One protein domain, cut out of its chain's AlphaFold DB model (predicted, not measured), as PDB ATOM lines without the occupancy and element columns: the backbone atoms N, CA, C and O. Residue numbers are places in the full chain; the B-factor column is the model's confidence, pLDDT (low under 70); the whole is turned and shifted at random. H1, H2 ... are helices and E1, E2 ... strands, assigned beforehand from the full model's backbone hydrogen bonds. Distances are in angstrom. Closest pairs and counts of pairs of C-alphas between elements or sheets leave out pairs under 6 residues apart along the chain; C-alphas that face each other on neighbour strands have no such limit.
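Overview. This is residues 3 to 56 of the 56 residues of an uncharacterized protein of Mycoplana dimorpha (UniProt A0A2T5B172). One four-stranded sheet has a single helix, H1, lying over one face along the strands, while the other face is bare. Two hairpins, E1 with E2 and E3 with E4, sit side by side in the sheet, and a long link, residues 14 to 26, loops from E2 to H1. The printed part has 54 residues with one named helix and four named strands, along the chain E1, E2, H1, E3, E4; the sheet's order is E1, E2, E3, E4, mixed, and the class is mixed, helices and strands. It is compact, with a radius of gyration of the C-alphas of 10.8 A, and elongated, spanning 33 by 21 by 15 A.

Along the chain. E1, residues 3 to 6, is 10.3 A long and begins at C-alpha 3 (87.367, 128.662, 143.571). E2 is residues 9 to 13, 13.0 A. H1, residues 27 to 39, is 18.3 A long and begins at C-alpha 27 (92.401, 130.654, 132.978). E3 is residues 44 to 49, 16.2 A. E4, residues 52 to 55, is 10.3 A long and ends at C-alpha 55 (90.132, 142.359, 141.498).

Arrangement. E1 and E2 are antiparallel at 153 degrees, with N 4 and O 11 within hydrogen-bond range at 2.9 A. E2 and E3 are parallel at 18 degrees, with N 46 and O 10 at 2.8 A. E3 and E4 are antiparallel at 160 degrees, with N 47 and O 54 at 2.8 A. The edge strands E1 and E4 are apart. H1 is on the sheet in two layers, helix on one face, at a height of 9.0 A over the sheet. It lies over E3 and runs along the strands, at 4 degrees to E3 on the local plane; their closest C-alphas, of Ala 35 and Val 45, are 5.3 A apart. E2, H1 and E3 form a strand-helix-strand unit, two parallel neighbour strands with a helix between them in the chain, and its crossover is right-handed. In H1 every O i to N i+4 pair is within hydrogen-bond range.

Size, cuts and confidence. The two C-alphas farthest apart, of Asp 17 and Asp 41, are 33.2 A apart. The sheet is only just strongly twisted, its C-alphas up to 4.2 A off the best plane. The link from E2 to H1 is long; the others are tight. The printed part has no cut, its mean pLDDT is 94.8, and no printed residue is under 70.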
ATOM      1  N   ILE A   3      88.360 127.631 143.885       91.69
ATOM      2  CA  ILE A   3      87.367 128.662 143.571       91.69
ATOM      3  C   ILE A   3      86.176 128.502 144.509       91.69
ATOM      4  O   ILE A   3      85.672 127.392 144.682       91.69
ATOM      5  N   TYR A   4      85.715 129.603 145.097       91.88
ATOM      6  CA  TYR A   4      84.518 129.620 145.932       91.88
ATOM      7  C   TYR A   4      83.650 130.840 145.643       91.88
ATOM      8  O   TYR A   4      84.149 131.911 145.305       91.88
ATOM      9  N   ARG A   5      82.333 130.680 145.791       88.81
ATOM     10  CA  ARG A   5      81.355 131.755 145.619       88.81
ATOM     11  C   ARG A   5      80.670 132.040 146.949       88.81
ATOM     12  O   ARG A   5      80.126 131.127 147.565       88.81
ATOM     13  N   GLN A   6      80.678 133.300 147.369       88.25
ATOM     14  CA  GLN A   6      79.984 133.775 148.561       88.25
ATOM     15  C   GLN A   6      79.158 135.009 148.193       88.25
ATOM     16  O   GLN A   6      79.670 136.121 148.087       88.25
ATOM     17  N   GLY A   7      77.861 134.792 147.968       89.06
ATOM     18  CA  GLY A   7      76.964 135.832 147.474       89.06
ATOM     19  C   GLY A   7      77.468 136.426 146.145       89.06
ATOM     20  O   GLY A   7      77.666 135.662 145.192       89.06
ATOM     21  N   PRO A   8      77.676 137.754 146.067       91.50
ATOM     22  CA  PRO A   8      78.107 138.431 144.844       91.50
ATOM     23  C   PRO A   8      79.608 138.254 144.538       91.50
ATOM     24  O   PRO A   8      80.048 138.606 143.449       91.50
ATOM     25  N   GLN A   9      80.405 137.703 145.461       94.38
ATOM     26  CA  GLN A   9      81.849 137.540 145.281       94.38
ATOM     27  C   GLN A   9      82.210 136.118 144.838       94.38
ATOM     28  O   GLN A   9      81.843 135.132 145.487       94.38
ATOM     29  N   ILE A  10      83.013 136.020 143.782       96.75
ATOM     30  CA  ILE A  10      83.777 134.822 143.424       96.75
ATOM     31  C   ILE A  10      85.209 135.044 143.898       96.75
ATOM     32  O   ILE A  10      85.804 136.085 143.638       96.75
ATOM     33  N   THR A  11      85.776 134.067 144.591       96.75
ATOM     34  CA  THR A  11      87.165 134.129 145.034       96.75
ATOM     35  C   THR A  11      87.960 132.978 144.469       96.75
ATOM     36  O   THR A  11      87.497 131.839 144.439       96.75
ATOM     37  N   VAL A  12      89.177 133.297 144.060       97.00
ATOM     38  CA  VAL A  12      90.118 132.395 143.427       97.00
ATOM     39  C   VAL A  12      91.399 132.403 144.236       97.00
ATOM     40  O   VAL A  12      92.034 133.439 144.404       97.00
ATOM     41  N   LEU A  13      91.780 131.237 144.734       96.38
ATOM     42  CA  LEU A  13      93.055 131.015 145.399       96.38
ATOM     43  C   LEU A  13      94.011 130.402 144.382       96.38
ATOM     44  O   LEU A  13      93.756 129.304 143.864       96.38
ATOM     45  N   VAL A  14      95.079 131.129 144.063       96.12
ATOM     46  CA  VAL A  14      96.117 130.649 143.152       96.12
ATOM     47  C   VAL A  14      97.037 129.687 143.890       96.12
ATOM     48  O   VAL A  14      97.302 129.840 145.079       96.12
ATOM     49  N   ASP A  15      97.488 128.665 143.172       94.06
ATOM     50  CA  ASP A  15      98.469 127.724 143.691       94.06
ATOM     51  C   ASP A  15      99.820 128.440 143.903       94.06
ATOM     52  O   ASP A  15     100.325 129.035 142.945       94.06
ATOM     53  N   PRO A  16     100.408 128.422 145.114       91.94
ATOM     54  CA  PRO A  16     101.686 129.082 145.373       91.94
ATOM     55  C   PRO A  16     102.853 128.489 144.571       91.94
ATOM     56  O   PRO A  16     103.797 129.223 144.283       91.94
ATOM     57  N   ASP A  17     102.776 127.218 144.159       95.38
ATOM     58  CA  ASP A  17     103.806 126.575 143.330       95.38
ATOM     59  C   ASP A  17     103.701 126.994 141.850       95.38
ATOM     60  O   ASP A  17     104.654 126.868 141.076       95.38
ATOM     61  N   HIS A  18     102.552 127.555 141.453       94.38
ATOM     62  CA  HIS A  18     102.276 128.046 140.103       94.38
ATOM     63  C   HIS A  18     101.598 129.429 140.135       94.38
ATOM     64  O   HIS A  18     100.470 129.588 139.654       94.38
ATOM     65  N   PRO A  19     102.276 130.461 140.670       92.56
ATOM     66  CA  PRO A  19     101.641 131.722 141.039       92.56
ATOM     67  C   PRO A  19     101.123 132.514 139.831       92.56
ATOM     68  O   PRO A  19     100.135 133.225 139.936       92.56
ATOM     69  N   ASP A  20     101.719 132.384 138.648       95.50
ATOM     70  CA  ASP A  20     101.287 133.140 137.462       95.50
ATOM     71  C   ASP A  20     100.323 132.374 136.546       95.50
ATOM     72  O   ASP A  20      99.908 132.893 135.505       95.50
ATOM     73  N   ILE A  21      99.916 131.153 136.916       95.00
ATOM     74  CA  ILE A  21      99.115 130.294 136.029       95.00
ATOM     75  C   ILE A  21      97.760 130.917 135.671       95.00
ATOM     76  O   ILE A  21      97.285 130.761 134.551       95.00
ATOM     77  N   TRP A  22      97.171 131.695 136.583       95.50
ATOM     78  CA  TRP A  22      95.874 132.350 136.388       95.50
ATOM     79  C   TRP A  22      95.891 133.448 135.314       95.50
ATOM     80  O   TRP A  22      94.840 133.798 134.783       95.50
ATOM     81  N   ARG A  23      97.074 133.982 134.983       95.88
ATOM     82  CA  ARG A  23      97.275 134.975 133.913       95.88
ATOM     83  C   ARG A  23      97.442 134.330 132.539       95.88
ATOM     84  O   ARG A  23      97.444 135.030 131.532       95.88
ATOM     85  N   SER A  24      97.603 133.010 132.494       96.12
ATOM     86  CA  SER A  24      97.761 132.257 131.254       96.12
ATOM     87  C   SER A  24      96.417 131.740 130.756       96.12
ATOM     88  O   SER A  24      95.496 131.493 131.537       96.12
ATOM     89  N   GLU A  25      96.306 131.530 129.448       94.81
ATOM     90  CA  GLU A  25      95.154 130.831 128.885       94.81
ATOM     91  C   GLU A  25      95.137 129.351 129.309       94.81
ATOM     92  O   GLU A  25      96.203 128.736 129.424       94.81
ATOM     93  N   PRO A  26      93.951 128.754 129.540       95.25
ATOM     94  CA  PRO A  26      92.607 129.331 129.369       95.25
ATOM     95  C   PRO A  26      92.085 130.107 130.597       95.25
ATOM     96  O   PRO A  26      90.966 130.621 130.588       95.25
ATOM     97  N   TYR A  27      92.860 130.147 131.685       95.56
ATOM     98  CA  TYR A  27      92.401 130.654 132.978       95.56
ATOM     99  C   TYR A  27      92.099 132.145 132.939       95.56
ATOM    100  O   TYR A  27      91.068 132.567 133.455       95.56
ATOM    101  N   HIS A  28      92.953 132.935 132.289       96.00
ATOM    102  CA  HIS A  28      92.763 134.378 132.219       96.00
ATOM    103  C   HIS A  28      91.433 134.748 131.550       96.00
ATOM    104  O   HIS A  28      90.635 135.487 132.132       96.00
ATOM    105  N   THR A  29      91.145 134.180 130.373       97.69
ATOM    106  CA  THR A  29      89.872 134.411 129.677       97.69
ATOM    107  C   THR A  29      88.676 133.959 130.514       97.69
ATOM    108  O   THR A  29      87.674 134.668 130.594       97.69
ATOM    109  N   GLN A  30      88.780 132.817 131.196       96.88
ATOM    110  CA  GLN A  30      87.698 132.322 132.045       96.88
ATOM    111  C   GLN A  30      87.419 133.240 133.246       96.88
ATOM    112  O   GLN A  30      86.262 133.504 133.564       96.88
ATOM    113  N   LEU A  31      88.465 133.753 133.899       96.94
ATOM    114  CA  LEU A  31      88.327 134.676 135.027       96.94
ATOM    115  C   LEU A  31      87.707 136.009 134.601       96.94
ATOM    116  O   LEU A  31      86.865 136.538 135.325       96.94
ATOM    117  N   ARG A  32      88.080 136.520 133.421       97.44
ATOM    118  CA  ARG A  32      87.455 137.710 132.827       97.44
ATOM    119  C   ARG A  32      85.971 137.487 132.552       97.44
ATOM    120  O   ARG A  32      85.169 138.313 132.962       97.44
ATOM    121  N   ALA A  33      85.605 136.354 131.953       97.31
ATOM    122  CA  ALA A  33      84.204 136.031 131.686       97.31
ATOM    123  C   ALA A  33      83.365 135.986 132.975       97.31
ATOM    124  O   ALA A  33      82.282 136.559 133.028       97.31
ATOM    125  N   TRP A  34      83.885 135.377 134.047       96.12
ATOM    126  CA  TRP A  34      83.200 135.383 135.344       96.12
ATOM    127  C   TRP A  34      83.084 136.770 135.967       96.12
ATOM    128  O   TRP A  34      82.087 137.038 136.633       96.12
ATOM    129  N   ALA A  35      84.086 137.631 135.790       96.75
ATOM    130  CA  ALA A  35      84.015 139.007 136.264       96.75
ATOM    131  C   ALA A  35      82.930 139.782 135.506       96.75
ATOM    132  O   ALA A  35      82.053 140.353 136.147       96.75
ATOM    133  N   ASP A  36      82.929 139.704 134.172       97.19
ATOM    134  CA  ASP A  36      81.947 140.377 133.319       97.19
ATOM    135  C   ASP A  36      80.510 139.894 133.626       97.19
ATOM    136  O   ASP A  36      79.590 140.702 133.734       97.19
ATOM    137  N   GLU A  37      80.308 138.585 133.831       95.12
ATOM    138  CA  GLU A  37      79.012 138.021 134.238       95.12
ATOM    139  C   GLU A  37      78.589 138.475 135.639       95.12
ATOM    140  O   GLU A  37      77.428 138.818 135.857       95.12
ATOM    141  N   ALA A  38      79.515 138.477 136.603       93.94
ATOM    142  CA  ALA A  38      79.212 138.865 137.974       93.94
ATOM    143  C   ALA A  38      78.881 140.359 138.083       93.94
ATOM    144  O   ALA A  38      77.993 140.720 138.855       93.94
ATOM    145  N   GLU A  39      79.543 141.223 137.307       94.75
ATOM    146  CA  GLU A  39      79.303 142.670 137.318       94.75
ATOM    147  C   GLU A  39      77.860 143.040 136.947       94.75
ATOM    148  O   GLU A  39      77.328 144.002 137.507       94.75
ATOM    149  N   LEU A  40      77.192 142.252 136.093       93.00
ATOM    150  CA  LEU A  40      75.780 142.459 135.734       93.00
ATOM    151  C   LEU A  40      74.847 142.437 136.956       93.00
ATOM    152  O   LEU A  40      73.850 143.157 136.978       93.00
ATOM    153  N   ASP A  41      75.211 141.669 137.985       91.94
ATOM    154  CA  ASP A  41      74.465 141.528 139.238       91.94
ATOM    155  C   ASP A  41      75.135 142.274 140.416       91.94
ATOM    156  O   ASP A  41      74.807 142.042 141.584       91.94
ATOM    157  N   GLY A  42      76.099 143.166 140.140       92.75
ATOM    158  CA  GLY A  42      76.871 143.893 141.160       92.75
ATOM    159  C   GLY A  42      77.915 143.040 141.896       92.75
ATOM    160  O   GLY A  42      78.403 143.425 142.962       92.75
ATOM    161  N   GLY A  43      78.235 141.869 141.349       95.44
ATOM    162  CA  GLY A  43      79.277 140.962 141.810       95.44
ATOM    163  C   GLY A  43      80.662 141.249 141.246       95.44
ATOM    164  O   GLY A  43      80.874 142.209 140.510       95.44
ATOM    165  N   TYR A  44      81.635 140.439 141.666       96.44
ATOM    166  CA  TYR A  44      83.033 140.578 141.256       96.44
ATOM    167  C   TYR A  44      83.859 139.317 141.529       96.44
ATOM    168  O   TYR A  44      83.496 138.476 142.357       96.44
ATOM    169  N   VAL A  45      85.010 139.220 140.860       97.88
ATOM    170  CA  VAL A  45      86.005 138.159 141.059       97.88
ATOM    171  C   VAL A  45      87.235 138.729 141.771       97.88
ATOM    172  O   VAL A  45      87.794 139.737 141.343       97.88
ATOM    173  N   ILE A  46      87.674 138.065 142.841       97.62
ATOM    174  CA  ILE A  46      88.933 138.346 143.541       97.62
ATOM    175  C   ILE A  46      89.896 137.176 143.369       97.62
ATOM    176  O   ILE A  46      89.527 136.024 143.597       97.62
ATOM    177  N   VAL A  47      91.146 137.472 143.033       97.56
ATOM    178  CA  VAL A  47      92.249 136.514 142.955       97.56
ATOM    179  C   VAL A  47      93.235 136.801 144.082       97.56
ATOM    180  O   VAL A  47      93.816 137.882 144.141       97.56
ATOM    181  N   PHE A  48      93.439 135.824 144.962       96.44
ATOM    182  CA  PHE A  48      94.525 135.825 145.938       96.44
ATOM    183  C   PHE A  48      95.760 135.199 145.292       96.44
ATOM    184  O   PHE A  48      95.743 134.026 144.900       96.44
ATOM    185  N   TRP A  49      96.812 136.003 145.166       94.38
ATOM    186  CA  TRP A  49      98.072 135.670 144.518       94.38
ATOM    187  C   TRP A  49      99.213 135.906 145.496       94.38
ATOM    188  O   TRP A  49      99.604 137.048 145.716       94.38
ATOM    189  N   GLN A  50      99.746 134.825 146.069       91.81
ATOM    190  CA  GLN A  50     100.744 134.910 147.137       91.81
ATOM    191  C   GLN A  50     100.247 135.843 148.257       91.81
ATOM    192  O   GLN A  50      99.249 135.523 148.903       91.81
ATOM    193  N   ASP A  51     100.896 136.993 148.436       93.19
ATOM    194  CA  ASP A  51     100.562 137.992 149.451       93.19
ATOM    195  C   ASP A  51      99.695 139.150 148.915       93.19
ATOM    196  O   ASP A  51      99.270 140.007 149.693       93.19
ATOM    197  N   ASP A  52      99.386 139.174 147.613       95.06
ATOM    198  CA  ASP A  52      98.560 140.210 146.994       95.06
ATOM    199  C   ASP A  52      97.147 139.728 146.649       95.06
ATOM    200  O   ASP A  52      96.835 138.540 146.510       95.06
ATOM    201  N   VAL A  53      96.274 140.715 146.452       95.00
ATOM    202  CA  VAL A  53      94.869 140.528 146.110       95.00
ATOM    203  C   VAL A  53      94.535 141.366 144.883       95.00
ATOM    204  O   VAL A  53      94.692 142.587 144.891       95.00
ATOM    205  N   PHE A  54      94.031 140.716 143.837       96.19
ATOM    206  CA  PHE A  54      93.622 141.360 142.591       96.19
ATOM    207  C   PHE A  54      92.114 141.260 142.414       96.19
ATOM    208  O   PHE A  54      91.544 140.176 142.520       96.19
ATOM    209  N   LYS A  55      91.469 142.380 142.089       96.12
ATOM    210  CA  LYS A  55      90.132 142.359 141.498       96.12
ATOM    211  C   LYS A  55      90.288 142.230 139.984       96.12
ATOM    212  O   LYS A  55      91.065 142.983 139.398       96.12
ATOM    213  N   ILE A  56      89.580 141.270 139.395       94.06
ATOM    214  CA  ILE A  56      89.481 141.108 137.937       94.06
ATOM    215  C   ILE A  56      88.397 142.034 137.400       94.06
ATOM    216  O   ILE A  56      87.346 142.138 138.075       94.06
TER     217      ILE A  56